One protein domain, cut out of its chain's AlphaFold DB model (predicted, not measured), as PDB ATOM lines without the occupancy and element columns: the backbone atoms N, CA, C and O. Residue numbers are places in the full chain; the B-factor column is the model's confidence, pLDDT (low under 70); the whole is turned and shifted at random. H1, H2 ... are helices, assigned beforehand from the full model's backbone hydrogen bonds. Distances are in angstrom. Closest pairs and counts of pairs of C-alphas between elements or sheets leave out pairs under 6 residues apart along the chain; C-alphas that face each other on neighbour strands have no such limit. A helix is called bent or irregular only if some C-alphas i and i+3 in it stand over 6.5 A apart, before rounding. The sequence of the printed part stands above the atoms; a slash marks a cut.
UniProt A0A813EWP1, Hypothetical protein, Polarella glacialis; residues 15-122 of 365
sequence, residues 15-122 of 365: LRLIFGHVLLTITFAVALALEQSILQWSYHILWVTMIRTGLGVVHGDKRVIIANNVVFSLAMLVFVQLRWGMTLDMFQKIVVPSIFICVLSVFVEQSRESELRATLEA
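Overview. This is residues 15 to 122 of the 365 residues of the protein "Hypothetical protein" of Polarella glacialis (UniProt A0A813EWP1). Four long helices with nearly parallel lines form an up-and-down bundle, each running against the one before it, with H2 and H3 between H1 on one side and H4 on the other. The end of H4, residues 113 to 122, sticks out beyond the bundle. The 108 printed residues hold H1, H2, H3 and H4 in that order and no named strand: all helix. The whole is elongated, 56 by 30 by 19 A, and only just loose, close to compact, with a radius of gyration of the C-alphas of 15.8 A.

Arrangement. Start with H1, residues 15 to 34, and H2, residues 38 to 59: this hairpin touches closest at the C-alphas of Leu 32 and Trp 41, 6.8 A apart, at a shallow tilt of 5 degrees. H3, residues 62 to 84, and H2 only just touch, and only at the corner, with 3 pairs of C-alphas within 8 A; the closest are Gly 56 and Ile 65, 5.7 A. H4, residues 88 to 122, forms a hairpin with H3, closest at the C-alphas of Ile 66 and Cys 102, 5.7 A, at a shallow tilt of 6 degrees. Residues 49 to 57 of H2 touch residues 97 to 108 of H4, closest at the C-alphas of Thr 53 and Ile 101, 6.0 A; these helices run the same way at a shallow tilt of 13 degrees. H1 and H3 are near each other, with 19 pairs of C-alphas within 10 A; H1 and H4 are apart. Each O i to N i+4 pair is within hydrogen-bond range in H1 and H3, against 17 of 18 in H2 and 30 of 31 in H4.

Along the chain. Find C-alpha 15 at (40.899, 57.310, 101.369); from there H1 runs 29.0 A to C-alpha 34. H2 covers 31.2 A and H3 32.2 A. H4 runs 50.4 A to C-alpha 122 at (52.843, 50.880, 73.833); it is neither bent nor irregular, but only just: C-alphas 94 and 97 are 6.2 A apart.

Size, cuts and confidence. The C-alphas farthest apart are those of Gln 36 and Ala 122, 56.7 A. The printed part has no cut, its three links are tight, and no printed residue is under 70 in pLDDT.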
ATOM      1  N   LEU A  15      41.627  57.463 100.111       81.81
ATOM      2  CA  LEU A  15      40.899  57.310 101.369       81.81
ATOM      3  C   LEU A  15      40.274  58.625 101.866       81.81
ATOM      4  O   LEU A  15      39.148  58.623 102.359       81.81
ATOM      5  N   ARG A  16      40.976  59.758 101.725       84.56
ATOM      6  CA  ARG A  16      40.453  61.080 102.114       84.56
ATOM      7  C   ARG A  16      39.318  61.529 101.203       84.56
ATOM      8  O   ARG A  16      38.362  62.125 101.694       84.56
ATOM      9  N   LEU A  17      39.397  61.213  99.911       82.56
ATOM     10  CA  LEU A  17      38.300  61.450  98.970       82.56
ATOM     11  C   LEU A  17      37.069  60.614  99.332       82.56
ATOM     12  O   LEU A  17      35.971  61.168  99.380       82.56
ATOM     13  N   ILE A  18      37.254  59.335  99.681       81.12
ATOM     14  CA  ILE A  18      36.160  58.454 100.118       81.12
ATOM     15  C   ILE A  18      35.528  58.997 101.400       81.12
ATOM     16  O   ILE A  18      34.307  59.115 101.493       81.12
ATOM     17  N   PHE A  19      36.346  59.383 102.381       84.88
ATOM     18  CA  PHE A  19      35.852  59.948 103.633       84.88
ATOM     19  C   PHE A  19      35.089  61.259 103.404       84.88
ATOM     20  O   PHE A  19      33.976  61.424 103.904       84.88
ATOM     21  N   GLY A  20      35.646  62.166 102.595       84.38
ATOM     22  CA  GLY A  20      34.986  63.411 102.209       84.38
ATOM     23  C   GLY A  20      33.662  63.161 101.488       84.38
ATOM     24  O   GLY A  20      32.665  63.807 101.800       84.38
ATOM     25  N   HIS A  21      33.618  62.171 100.593       80.94
ATOM     26  CA  HIS A  21      32.403  61.753  99.903       80.94
ATOM     27  C   HIS A  21      31.333  61.271 100.890       80.94
ATOM     28  O   HIS A  21      30.188  61.724 100.832       80.94
ATOM     29  N   VAL A  22      31.685  60.358 101.800       81.88
ATOM     30  CA  VAL A  22      30.752  59.820 102.801       81.88
ATOM     31  C   VAL A  22      30.234  60.934 103.709       81.88
ATOM     32  O   VAL A  22      29.025  61.039 103.909       81.88
ATOM     33  N   LEU A  23      31.109  61.820 104.194       86.12
ATOM     34  CA  LEU A  23      30.722  62.939 105.056       86.12
ATOM     35  C   LEU A  23      29.777  63.914 104.340       86.12
ATOM     36  O   LEU A  23      28.750  64.306 104.898       86.12
ATOM     37  N   LEU A  24      30.093  64.272 103.092       83.56
ATOM     38  CA  LEU A  24      29.250  65.135 102.267       83.56
ATOM     39  C   LEU A  24      27.873  64.492 102.053       83.56
ATOM     40  O   LEU A  24      26.844  65.137 102.234       83.56
ATOM     41  N   THR A  25      27.857  63.196 101.746       79.62
ATOM     42  CA  THR A  25      26.638  62.411 101.534       79.62
ATOM     43  C   THR A  25      25.757  62.377 102.785       79.62
ATOM     44  O   THR A  25      24.553  62.610 102.690       79.62
ATOM     45  N   ILE A  26      26.349  62.151 103.963       82.12
ATOM     46  CA  ILE A  26      25.644  62.189 105.252       82.12
ATOM     47  C   ILE A  26      25.082  63.589 105.511       82.12
ATOM     48  O   ILE A  26      23.916  63.726 105.868       82.12
ATOM     49  N   THR A  27      25.882  64.632 105.284       85.75
ATOM     50  CA  THR A  27      25.474  66.028 105.504       85.75
ATOM     51  C   THR A  27      24.268  66.391 104.636       85.75
ATOM     52  O   THR A  27      23.297  66.964 105.129       85.75
ATOM     53  N   PHE A  28      24.281  65.991 103.362       81.38
ATOM     54  CA  PHE A  28      23.148  66.186 102.460       81.38
ATOM     55  C   PHE A  28      21.924  65.359 102.853       81.38
ATOM     56  O   PHE A  28      20.809  65.868 102.770       81.38
ATOM     57  N   ALA A  29      22.107  64.114 103.302       79.94
ATOM     58  CA  ALA A  29      21.003  63.287 103.781       79.94
ATOM     59  C   ALA A  29      20.320  63.913 105.011       79.94
ATOM     60  O   ALA A  29      19.094  63.938 105.086       79.94
ATOM     61  N   VAL A  30      21.100  64.486 105.935       85.12
ATOM     62  CA  VAL A  30      20.574  65.223 107.096       85.12
ATOM     63  C   VAL A  30      19.844  66.492 106.658       85.12
ATOM     64  O   VAL A  30      18.733  66.734 107.121       85.12
ATOM     65  N   ALA A  31      20.413  67.278 105.738       84.81
ATOM     66  CA  ALA A  31      19.758  68.478 105.215       84.81
ATOM     67  C   ALA A  31      18.411  68.149 104.543       84.81
ATOM     68  O   ALA A  31      17.403  68.792 104.826       84.81
ATOM     69  N   LEU A  32      18.368  67.088 103.729       80.94
ATOM     70  CA  LEU A  32      17.139  66.574 103.116       80.94
ATOM     71  C   LEU A  32      16.102  66.122 104.150       80.94
ATOM     72  O   LEU A  32      14.905  66.249 103.898       80.94
ATOM     73  N   ALA A  33      16.541  65.593 105.295       80.94
ATOM     74  CA  ALA A  33      15.645  65.120 106.345       80.94
ATOM     75  C   ALA A  33      14.949  66.250 107.118       80.94
ATOM     76  O   ALA A  33      13.865  66.039 107.664       80.94
ATOM     77  N   LEU A  34      15.561  67.437 107.166       87.12
ATOM     78  CA  LEU A  34      15.026  68.602 107.871       87.12
ATOM     79  C   LEU A  34      14.010  69.397 107.034       87.12
ATOM     80  O   LEU A  34      13.172  70.099 107.601       87.12
ATOM     81  N   GLU A  35      14.043  69.270 105.706       85.38
ATOM     82  CA  GLU A  35      13.194  70.047 104.801       85.38
ATOM     83  C   GLU A  35      11.755  69.494 104.730       85.38
ATOM     84  O   GLU A  35      11.529  68.289 104.600       85.38
ATOM     85  N   GLN A  36      10.749  70.375 104.794       80.81
ATOM     86  CA  GLN A  36       9.334  69.964 104.816       80.81
ATOM     87  C   GLN A  36       8.627  70.054 103.454       80.81
ATOM     88  O   GLN A  36       7.570  69.441 103.290       80.81
ATOM     89  N   SER A  37       9.174  70.784 102.470       89.50
ATOM     90  CA  SER A  37       8.497  71.010 101.183       89.50
ATOM     91  C   SER A  37       8.945  70.048 100.066       89.50
ATOM     92  O   SER A  37      10.129  69.776  99.866       89.50
ATOM     93  N   ILE A  38       7.977  69.565  99.277       83.19
ATOM     94  CA  ILE A  38       8.200  68.629  98.154       83.19
ATOM     95  C   ILE A  38       8.973  69.293  96.995       83.19
ATOM     96  O   ILE A  38       9.754  68.640  96.294       83.19
ATOM     97  N   LEU A  39       8.769  70.600  96.783       85.75
ATOM     98  CA  LEU A  39       9.410  71.338  95.694       85.75
ATOM     99  C   LEU A  39      10.918  71.501  95.948       85.75
ATOM    100  O   LEU A  39      11.722  71.238  95.055       85.75
ATOM    101  N   GLN A  40      11.303  71.861  97.180       87.06
ATOM    102  CA  GLN A  40      12.715  71.938  97.572       87.06
ATOM    103  C   GLN A  40      13.373  70.555  97.526       87.06
ATOM    104  O   GLN A  40      14.489  70.431  97.025       87.06
ATOM    105  N   TRP A  41      12.666  69.497  97.937       87.12
ATOM    106  CA  TRP A  41      13.181  68.125  97.858       87.12
ATOM    107  C   TRP A  41      13.597  67.728  96.432       87.12
ATOM    108  O   TRP A  41      14.692  67.202  96.223       87.12
ATOM    109  N   SER A  42      12.769  68.055  95.433       85.88
ATOM    110  CA  SER A  42      13.056  67.763  94.018       85.88
ATOM    111  C   SER A  42      14.274  68.530  93.477       85.88
ATOM    112  O   SER A  42      14.990  68.037  92.607       85.88
ATOM    113  N   TYR A  43      14.544  69.727  93.997       88.38
ATOM    114  CA  TYR A  43      15.742  70.494  93.648       88.38
ATOM    115  C   TYR A  43      17.003  69.897  94.290       88.38
ATOM    116  O   TYR A  43      18.025  69.717  93.625       88.38
ATOM    117  N   HIS A  44      16.926  69.528  95.570       85.75
ATOM    118  CA  HIS A  44      18.057  68.945  96.287       85.75
ATOM    119  C   HIS A  44      18.448  67.566  95.750       85.75
ATOM    120  O   HIS A  44      19.639  67.287  95.626       85.75
ATOM    121  N   ILE A  45      17.484  66.719  95.365       86.56
ATOM    122  CA  ILE A  45      17.803  65.401  94.800       86.56
ATOM    123  C   ILE A  45      18.570  65.510  93.475       86.56
ATOM    124  O   ILE A  45      19.492  64.727  93.235       86.56
ATOM    125  N   LEU A  46      18.261  66.513  92.645       87.56
ATOM    126  CA  LEU A  46      19.003  66.779  91.412       87.56
ATOM    127  C   LEU A  46      20.453  67.180  91.714       87.56
ATOM    128  O   LEU A  46      21.378  66.608  91.140       87.56
ATOM    129  N   TRP A  47      20.668  68.103  92.653       88.31
ATOM    130  CA  TRP A  47      22.013  68.514  93.070       88.31
ATOM    131  C   TRP A  47      22.835  67.367  93.649       88.31
ATOM    132  O   TRP A  47      23.988  67.179  93.266       88.31
ATOM    133  N   VAL A  48      22.233  66.560  94.522       86.56
ATOM    134  CA  VAL A  48      22.882  65.373  95.091       86.56
ATOM    135  C   VAL A  48      23.264  64.384  93.992       86.56
ATOM    136  O   VAL A  48      24.360  63.828  94.019       86.56
ATOM    137  N   THR A  49      22.401  64.197  92.991       87.75
ATOM    138  CA  THR A  49      22.680  63.337  91.834       87.75
ATOM    139  C   THR A  49      23.859  63.868  91.015       87.75
ATOM    140  O   THR A  49      24.754  63.097  90.664       87.75
ATOM    141  N   MET A  50      23.914  65.179  90.758       89.00
ATOM    142  CA  MET A  50      25.020  65.818  90.028       89.00
ATOM    143  C   MET A  50      26.346  65.673  90.777       89.00
ATOM    144  O   MET A  50      27.345  65.254  90.192       89.00
ATOM    145  N   ILE A  51      26.347  65.938  92.085       87.38
ATOM    146  CA  ILE A  51      27.530  65.786  92.936       87.38
ATOM    147  C   ILE A  51      27.985  64.324  92.975       87.38
ATOM    148  O   ILE A  51      29.168  64.053  92.777       87.38
ATOM    149  N   ARG A  52      27.063  63.367  93.156       85.38
ATOM    150  CA  ARG A  52      27.374  61.927  93.106       85.38
ATOM    151  C   ARG A  52      27.980  61.519  91.772       85.38
ATOM    152  O   ARG A  52      28.940  60.756  91.752       85.38
ATOM    153  N   THR A  53      27.439  62.031  90.670       87.06
ATOM    154  CA  THR A  53      27.958  61.748  89.328       87.06
ATOM    155  C   THR A  53      29.385  62.269  89.190       87.06
ATOM    156  O   THR A  53      30.279  61.510  88.821       87.06
ATOM    157  N   GLY A  54      29.620  63.532  89.561       87.25
ATOM    158  CA  GLY A  54      30.950  64.138  89.518       87.25
ATOM    159  C   GLY A  54      31.960  63.386  90.384       87.25
ATOM    160  O   GLY A  54      33.039  63.033  89.917       87.25
ATOM    161  N   LEU A  55      31.591  63.059  91.623       83.25
ATOM    162  CA  LEU A  55      32.473  62.329  92.532       83.25
ATOM    163  C   LEU A  55      32.723  60.883  92.092       83.25
ATOM    164  O   LEU A  55      33.824  60.377  92.312       83.25
ATOM    165  N   GLY A  56      31.742  60.238  91.456       83.88
ATOM    166  CA  GLY A  56      31.908  58.921  90.849       83.88
ATOM    167  C   GLY A  56      32.941  58.945  89.724       83.88
ATOM    168  O   GLY A  56      33.841  58.115  89.685       83.88
ATOM    169  N   VAL A  57      32.899  59.956  88.855       84.69
ATOM    170  CA  VAL A  57      33.909  60.112  87.794       84.69
ATOM    171  C   VAL A  57      35.316  60.337  88.374       84.69
ATOM    172  O   VAL A  57      36.297  59.825  87.828       84.69
ATOM    173  N   VAL A  58      35.429  61.054  89.499       85.25
ATOM    174  CA  VAL A  58      36.718  61.369  90.144       85.25
ATOM    175  C   VAL A  58      37.333  60.166  90.871       85.25
ATOM    176  O   VAL A  58      38.530  59.938  90.736       85.25
ATOM    177  N   HIS A  59      36.546  59.372  91.607       82.19
ATOM    178  CA  HIS A  59      37.077  58.280  92.442       82.19
ATOM    179  C   HIS A  59      37.734  57.143  91.653       82.19
ATOM    180  O   HIS A  59      38.644  56.498  92.164       82.19
ATOM    181  N   GLY A  60      37.254  56.868  90.439       78.62
ATOM    182  CA  GLY A  60      37.764  55.799  89.575       78.62
ATOM    183  C   GLY A  60      37.449  54.372  90.020       78.62
ATOM    184  O   GLY A  60      37.218  53.534  89.169       78.62
ATOM    185  N   ASP A  61      37.300  54.080  91.311       87.19
ATOM    186  CA  ASP A  61      36.927  52.725  91.726       87.19
ATOM    187  C   ASP A  61      35.431  52.437  91.491       87.19
ATOM    188  O   ASP A  61      34.561  52.809  92.292       87.19
ATOM    189  N   LYS A  62      35.123  51.702  90.411       88.31
ATOM    190  CA  LYS A  62      33.753  51.273  90.073       88.31
ATOM    191  C   LYS A  62      33.052  50.522  91.210       88.31
ATOM    192  O   LYS A  62      31.840  50.667  91.363       88.31
ATOM    193  N   ARG A  63      33.769  49.738  92.025       90.06
ATOM    194  CA  ARG A  63      33.170  48.924  93.101       90.06
ATOM    195  C   ARG A  63      32.674  49.813  94.228       90.06
ATOM    196  O   ARG A  63      31.528  49.668  94.656       90.06
ATOM    197  N   VAL A  64      33.509  50.754  94.664       86.44
ATOM    198  CA  VAL A  64      33.157  51.720  95.715       86.44
ATOM    199  C   VAL A  64      31.997  52.595  95.256       86.44
ATOM    200  O   VAL A  64      31.048  52.801  96.012       86.44
ATOM    201  N   ILE A  65      32.021  53.048  94.001       87.56
ATOM    202  CA  ILE A  65      30.962  53.892  93.443       87.56
ATOM    203  C   ILE A  65      29.631  53.142  93.382       87.56
ATOM    204  O   ILE A  65      28.621  53.672  93.842       87.56
ATOM    205  N   ILE A  66      29.613  51.909  92.866       90.69
ATOM    206  CA  ILE A  66      28.397  51.086  92.804       90.69
ATOM    207  C   ILE A  66      27.868  50.815  94.214       90.69
ATOM    208  O   ILE A  66      26.689  51.053  94.469       90.69
ATOM    209  N   ALA A  67      28.724  50.382  95.145       90.25
ATOM    210  CA  ALA A  67      28.318  50.097  96.520       90.25
ATOM    211  C   ALA A  67      27.716  51.335  97.198       90.25
ATOM    212  O   ALA A  67      26.609  51.279  97.731       90.25
ATOM    213  N   ASN A  68      28.400  52.476  97.112       86.38
ATOM    214  CA  ASN A  68      27.924  53.732  97.674       86.38
ATOM    215  C   ASN A  68      26.615  54.201  97.014       86.38
ATOM    216  O   ASN A  68      25.691  54.635  97.703       86.38
ATOM    217  N   ASN A  69      26.501  54.070  95.689       89.81
ATOM    218  CA  ASN A  69      25.283  54.419  94.968       89.81
ATOM    219  C   ASN A  69      24.097  53.551  95.404       89.81
ATOM    220  O   ASN A  69      23.014  54.089  95.614       89.81
ATOM    221  N   VAL A  70      24.297  52.241  95.568       91.06
ATOM    222  CA  VAL A  70      23.259  51.307  96.026       91.06
ATOM    223  C   VAL A  70      22.842  51.624  97.460       91.06
ATOM    224  O   VAL A  70      21.650  51.788  97.719       91.06
ATOM    225  N   VAL A  71      23.801  51.769  98.380       89.44
ATOM    226  CA  VAL A  71      23.527  52.064  99.797       89.44
ATOM    227  C   VAL A  71      22.758  53.373  99.942       89.44
ATOM    228  O   VAL A  71      21.735  53.411 100.626       89.44
ATOM    229  N   PHE A  72      23.193  54.435  99.261       87.88
ATOM    230  CA  PHE A  72      22.501  55.718  99.324       87.88
ATOM    231  C   PHE A  72      21.088  55.634  98.752       87.88
ATOM    232  O   PHE A  72      20.149  56.165  99.340       87.88
ATOM    233  N   SER A  73      20.916  54.984  97.602       91.12
ATOM    234  CA  SER A  73      19.607  54.906  96.956       91.12
ATOM    235  C   SER A  73      18.626  54.061  97.768       91.12
ATOM    236  O   SER A  73      17.463  54.438  97.872       91.12
ATOM    237  N   LEU A  74      19.090  52.998  98.434       91.75
ATOM    238  CA  LEU A  74      18.286  52.255  99.410       91.75
ATOM    239  C   LEU A  74      17.909  53.120 100.620       91.75
ATOM    240  O   LEU A  74      16.739  53.152 100.997       91.75
ATOM    241  N   ALA A  75      18.863  53.862 101.191       89.12
ATOM    242  CA  ALA A  75      18.594  54.764 102.312       89.12
ATOM    243  C   ALA A  75      17.557  55.840 101.943       89.12
ATOM    244  O   ALA A  75      16.625  56.094 102.706       89.12
ATOM    245  N   MET A  76      17.662  56.412 100.740       89.56
ATOM    246  CA  MET A  76      16.693  57.375 100.214       89.56
ATOM    247  C   MET A  76      15.308  56.762  99.996       89.56
ATOM    248  O   MET A  76      14.310  57.394 100.337       89.56
ATOM    249  N   LEU A  77      15.225  55.539  99.461       91.62
ATOM    250  CA  LEU A  77      13.949  54.840  99.280       91.62
ATOM    251  C   LEU A  77      13.256  54.576 100.622       91.62
ATOM    252  O   LEU A  77      12.058  54.829 100.744       91.62
ATOM    253  N   VAL A  78      14.005  54.125 101.634       92.12
ATOM    254  CA  VAL A  78      13.486  53.925 102.997       92.12
ATOM    255  C   VAL A  78      13.012  55.251 103.593       92.12
ATOM    256  O   VAL A  78      11.907  55.321 104.127       92.12
ATOM    257  N   PHE A  79      13.802  56.318 103.456       89.81
ATOM    258  CA  PHE A  79      13.449  57.642 103.965       89.81
ATOM    259  C   PHE A  79      12.155  58.185 103.338       89.81
ATOM    260  O   PHE A  79      11.240  58.593 104.056       89.81
ATOM    261  N   VAL A  80      12.037  58.139 102.006       89.94
ATOM    262  CA  VAL A  80      10.838  58.605 101.288       89.94
ATOM    263  C   VAL A  80       9.611  57.770 101.654       89.94
ATOM    264  O   VAL A  80       8.543  58.336 101.902       89.94
ATOM    265  N   GLN A  81       9.767  56.445 101.764       91.88
ATOM    266  CA  GLN A  81       8.688  55.545 102.172       91.88
ATOM    267  C   GLN A  81       8.154  55.887 103.566       91.88
ATOM    268  O   GLN A  81       6.940  55.921 103.754       91.88
ATOM    269  N   LEU A  82       9.038  56.158 104.530       91.50
ATOM    270  CA  LEU A  82       8.647  56.494 105.900       91.50
ATOM    271  C   LEU A  82       8.000  57.881 106.011       91.50
ATOM    272  O   LEU A  82       7.136  58.080 106.863       91.50
ATOM    273  N   ARG A  83       8.422  58.850 105.186       90.06
ATOM    274  CA  ARG A  83       8.016  60.254 105.340       90.06
ATOM    275  C   ARG A  83       6.750  60.628 104.574       90.06
ATOM    276  O   ARG A  83       5.917  61.347 105.119       90.06
ATOM    277  N   TRP A  84       6.625  60.177 103.327       91.19
ATOM    278  CA  TRP A  84       5.552  60.603 102.415       91.19
ATOM    279  C   TRP A  84       4.770  59.438 101.800       91.19
ATOM    280  O   TRP A  84       3.739  59.666 101.171       91.19
ATOM    281  N   GLY A  85       5.243  58.202 101.989       92.00
ATOM    282  CA  GLY A  85       4.793  57.048 101.219       92.00
ATOM    283  C   GLY A  85       5.380  57.050  99.802       92.00
ATOM    284  O   GLY A  85       5.597  58.093  99.184       92.00
ATOM    285  N   MET A  86       5.678  55.865  99.272       95.12
ATOM    286  CA  MET A  86       6.309  55.726  97.960       95.12
ATOM    287  C   MET A  86       5.280  55.826  96.833       95.12
ATOM    288  O   MET A  86       4.469  54.927  96.617       95.12
ATOM    289  N   THR A  87       5.354  56.919  96.078       95.19
ATOM    290  CA  THR A  87       4.687  57.038  94.776       95.19
ATOM    291  C   THR A  87       5.607  56.534  93.661       95.19
ATOM    292  O   THR A  87       6.836  56.575  93.785       95.19
ATOM    293  N   LEU A  88       5.029  56.077  92.546       94.06
ATOM    294  CA  LEU A  88       5.799  55.589  91.394       94.06
ATOM    295  C   LEU A  88       6.723  56.673  90.802       94.06
ATOM    296  O   LEU A  88       7.854  56.372  90.434       94.06
ATOM    297  N   ASP A  89       6.270  57.931  90.760       92.75
ATOM    298  CA  ASP A  89       7.065  59.071  90.276       92.75
ATOM    299  C   ASP A  89       8.319  59.303  91.140       92.75
ATOM    300  O   ASP A  89       9.428  59.438  90.620       92.75
ATOM    301  N   MET A  90       8.179  59.257  92.470       90.44
ATOM    302  CA  MET A  90       9.319  59.384  93.387       90.44
ATOM    303  C   MET A  90      10.292  58.210  93.256       90.44
ATOM    304  O   MET A  90      11.508  58.414  93.263       90.44
ATOM    305  N   PHE A  91       9.772  56.990  93.088       93.06
ATOM    306  CA  PHE A  91      10.599  55.807  92.859       93.06
ATOM    307  C   PHE A  91      11.445  55.957  91.588       93.06
ATOM    308  O   PHE A  91      12.661  55.765  91.627       93.06
ATOM    309  N   GLN A  92      10.831  56.372  90.475       93.94
ATOM    310  CA  GLN A  92      11.539  56.584  89.210       93.94
ATOM    311  C   GLN A  92      12.629  57.657  89.329       93.94
ATOM    312  O   GLN A  92      13.753  57.430  88.876       93.94
ATOM    313  N   LYS A  93      12.347  58.781  90.002       90.00
ATOM    314  CA  LYS A  93      13.317  59.871  90.219       90.00
ATOM    315  C   LYS A  93      14.538  59.465  91.047       90.00
ATOM    316  O   LYS A  93      15.588  60.078  90.895       90.00
ATOM    317  N   ILE A  94      14.432  58.440  91.896       90.62
ATOM    318  CA  ILE A  94      15.565  57.925  92.682       90.62
ATOM    319  C   ILE A  94      16.311  56.832  91.909       90.62
ATOM    320  O   ILE A  94      17.540  56.846  91.814       90.62
ATOM    321  N   VAL A  95      15.577  55.866  91.357       93.69
ATOM    322  CA  VAL A  95      16.170  54.644  90.804       93.69
ATOM    323  C   VAL A  95      16.808  54.882  89.440       93.69
ATOM    324  O   VAL A  95      17.926  54.420  89.217       93.69
ATOM    325  N   VAL A  96      16.163  55.641  88.548       94.31
ATOM    326  CA  VAL A  96      16.676  55.855  87.184       94.31
ATOM    327  C   VAL A  96      18.045  56.548  87.190       94.31
ATOM    328  O   VAL A  96      18.971  55.999  86.586       94.31
ATOM    329  N   PRO A  97      18.261  57.667  87.914       91.56
ATOM    330  CA  PRO A  97      19.586  58.282  87.977       91.56
ATOM    331  C   PRO A  97      20.626  57.383  88.645       91.56
ATOM    332  O   PRO A  97      21.787  57.389  88.257       91.56
ATOM    333  N   SER A  98      20.219  56.562  89.617       91.38
ATOM    334  CA  SER A  98      21.126  55.627  90.291       91.38
ATOM    335  C   SER A  98      21.660  54.560  89.338       91.38
ATOM    336  O   SER A  98      22.863  54.300  89.323       91.38
ATOM    337  N   ILE A  99      20.777  53.974  88.522       94.12
ATOM    338  CA  ILE A  99      21.161  53.018  87.478       94.12
ATOM    339  C   ILE A  99      22.064  53.710  86.458       94.12
ATOM    340  O   ILE A  99      23.128  53.185  86.134       94.12
ATOM    341  N   PHE A 100      21.683  54.908  86.004       93.50
ATOM    342  CA  PHE A 100      22.468  55.685  85.048       93.50
ATOM    343  C   PHE A 100      23.894  55.953  85.546       93.50
ATOM    344  O   PHE A 100      24.846  55.682  84.818       93.50
ATOM    345  N   ILE A 101      24.061  56.405  86.795       91.06
ATOM    346  CA  ILE A 101      25.389  56.640  87.381       91.06
ATOM    347  C   ILE A 101      26.191  55.336  87.421       91.06
ATOM    348  O   ILE A 101      27.357  55.348  87.044       91.06
ATOM    349  N   CYS A 102      25.593  54.210  87.826       91.25
ATOM    350  CA  CYS A 102      26.306  52.928  87.864       91.25
ATOM    351  C   CYS A 102      26.798  52.502  86.472       91.25
ATOM    352  O   CYS A 102      27.951  52.097  86.334       91.25
ATOM    353  N   VAL A 103      25.957  52.636  85.442       93.75
ATOM    354  CA  VAL A 103      26.334  52.337  84.050       93.75
ATOM    355  C   VAL A 103      27.450  53.269  83.580       93.75
ATOM    356  O   VAL A 103      28.453  52.798  83.046       93.75
ATOM    357  N   LEU A 104      27.319  54.574  83.829       91.25
ATOM    358  CA  LEU A 104      28.331  55.564  83.463       91.25
ATOM    359  C   LEU A 104      29.673  55.282  84.152       91.25
ATOM    360  O   LEU A 104      30.716  55.371  83.513       91.25
ATOM    361  N   SER A 105      29.665  54.898  85.432       89.81
ATOM    362  CA  SER A 105      30.883  54.537  86.167       89.81
ATOM    363  C   SER A 105      31.568  53.300  85.587       89.81
ATOM    364  O   SER A 105      32.785  53.304  85.439       89.81
ATOM    365  N   VAL A 106      30.807  52.266  85.212       91.75
ATOM    366  CA  VAL A 106      31.368  51.084  84.535       91.75
ATOM    367  C   VAL A 106      31.969  51.468  83.184       91.75
ATOM    368  O   VAL A 106      33.075  51.034  82.874       91.75
ATOM    369  N   PHE A 107      31.282  52.308  82.409       93.06
ATOM    370  CA  PHE A 107      31.753  52.756  81.099       93.06
ATOM    371  C   PHE A 107      33.047  53.584  81.181       93.06
ATOM    372  O   PHE A 107      33.988  53.344  80.422       93.06
ATOM    373  N   VAL A 108      33.122  54.537  82.117       89.19
ATOM    374  CA  VAL A 108      34.332  55.345  82.354       89.19
ATOM    375  C   VAL A 108      35.502  54.459  82.767       89.19
ATOM    376  O   VAL A 108      36.607  54.638  82.263       89.19
ATOM    377  N   GLU A 109      35.265  53.478  83.637       89.38
ATOM    378  CA  GLU A 109      36.320  52.570  84.081       89.38
ATOM    379  C   GLU A 109      36.806  51.656  82.957       89.38
ATOM    380  O   GLU A 109      38.006  51.509  82.769       89.38
ATOM    381  N   GLN A 110      35.896  51.097  82.156       91.44
ATOM    382  CA  GLN A 110      36.276  50.318  80.974       91.44
ATOM    383  C   GLN A 110      37.106  51.150  79.992       91.44
ATOM    384  O   GLN A 110      38.093  50.663  79.444       91.44
ATOM    385  N   SER A 111      36.737  52.419  79.805       89.69
ATOM    386  CA  SER A 111      37.496  53.341  78.957       89.69
ATOM    387  C   SER A 111      38.912  53.554  79.508       89.69
ATOM    388  O   SER A 111      39.880  53.440  78.758       89.69
ATOM    389  N   ARG A 112      39.058  53.761  80.822       87.81
ATOM    390  CA  ARG A 112      40.365  53.905  81.486       87.81
ATOM    391  C   ARG A 112      41.204  52.635  81.444       87.81
ATOM    392  O   ARG A 112      42.391  52.717  81.161       87.81
ATOM    393  N   GLU A 113      40.605  51.473  81.698       88.94
ATOM    394  CA  GLU A 113      41.284  50.177  81.591       88.94
ATOM    395  C   GLU A 113      41.814  49.969  80.167       88.94
ATOM    396  O   GLU A 113      42.953  49.535  79.994       88.94
ATOM    397  N   SER A 114      41.029  50.332  79.147       87.94
ATOM    398  CA  SER A 114      41.463  50.239  77.750       87.94
ATOM    399  C   SER A 114      42.607  51.204  77.416       87.94
ATOM    400  O   SER A 114      43.570  50.804  76.768       87.94
ATOM    401  N   GLU A 115      42.557  52.444  77.915       89.56
ATOM    402  CA  GLU A 115      43.608  53.450  77.718       89.56
ATOM    403  C   GLU A 115      44.904  53.074  78.450       89.56
ATOM    404  O   GLU A 115      45.997  53.172  77.887       89.56
ATOM    405  N   LEU A 116      44.789  52.586  79.690       88.06
ATOM    406  CA  LEU A 116      45.917  52.096  80.474       88.06
ATOM    407  C   LEU A 116      46.568  50.902  79.781       88.06
ATOM    408  O   LEU A 116      47.786  50.878  79.630       88.06
ATOM    409  N   ARG A 117      45.765  49.936  79.323       88.38
ATOM    410  CA  ARG A 117      46.264  48.766  78.602       88.38
ATOM    411  C   ARG A 117      46.976  49.165  77.315       88.38
ATOM    412  O   ARG A 117      48.098  48.721  77.105       88.38
ATOM    413  N   ALA A 118      46.386  50.054  76.517       86.06
ATOM    414  CA  ALA A 118      47.017  50.560  75.301       86.06
ATOM    415  C   ALA A 118      48.339  51.289  75.599       86.06
ATOM    416  O   ALA A 118      49.321  51.124  74.881       86.06
ATOM    417  N   THR A 119      48.401  52.058  76.691       86.81
ATOM    418  CA  THR A 119      49.623  52.762  77.109       86.81
ATOM    419  C   THR A 119      50.700  51.794  77.601       86.81
ATOM    420  O   THR A 119      51.878  51.991  77.308       86.81
ATOM    421  N   LEU A 120      50.320  50.746  78.336       86.69
ATOM    422  CA  LEU A 120      51.239  49.706  78.798       86.69
ATOM    423  C   LEU A 120      51.783  48.885  77.630       86.69
ATOM    424  O   LEU A 120      52.991  48.702  77.544       86.69
ATOM    425  N   GLU A 121      50.922  48.455  76.708       86.12
ATOM    426  CA  GLU A 121      51.335  47.742  75.494       86.12
ATOM    427  C   GLU A 121      52.268  48.621  74.641       86.12
ATOM    428  O   GLU A 121      53.317  48.157  74.192       86.12
ATOM    429  N   ALA A 122      51.975  49.921  74.515       84.81
ATOM    430  CA  ALA A 122      52.843  50.880  73.833       84.81
ATOM    431  C   ALA A 122      54.214  51.049  74.511       84.81
ATOM    432  O   ALA A 122      55.234  51.140  73.825       84.81
TER     433      ALA A 122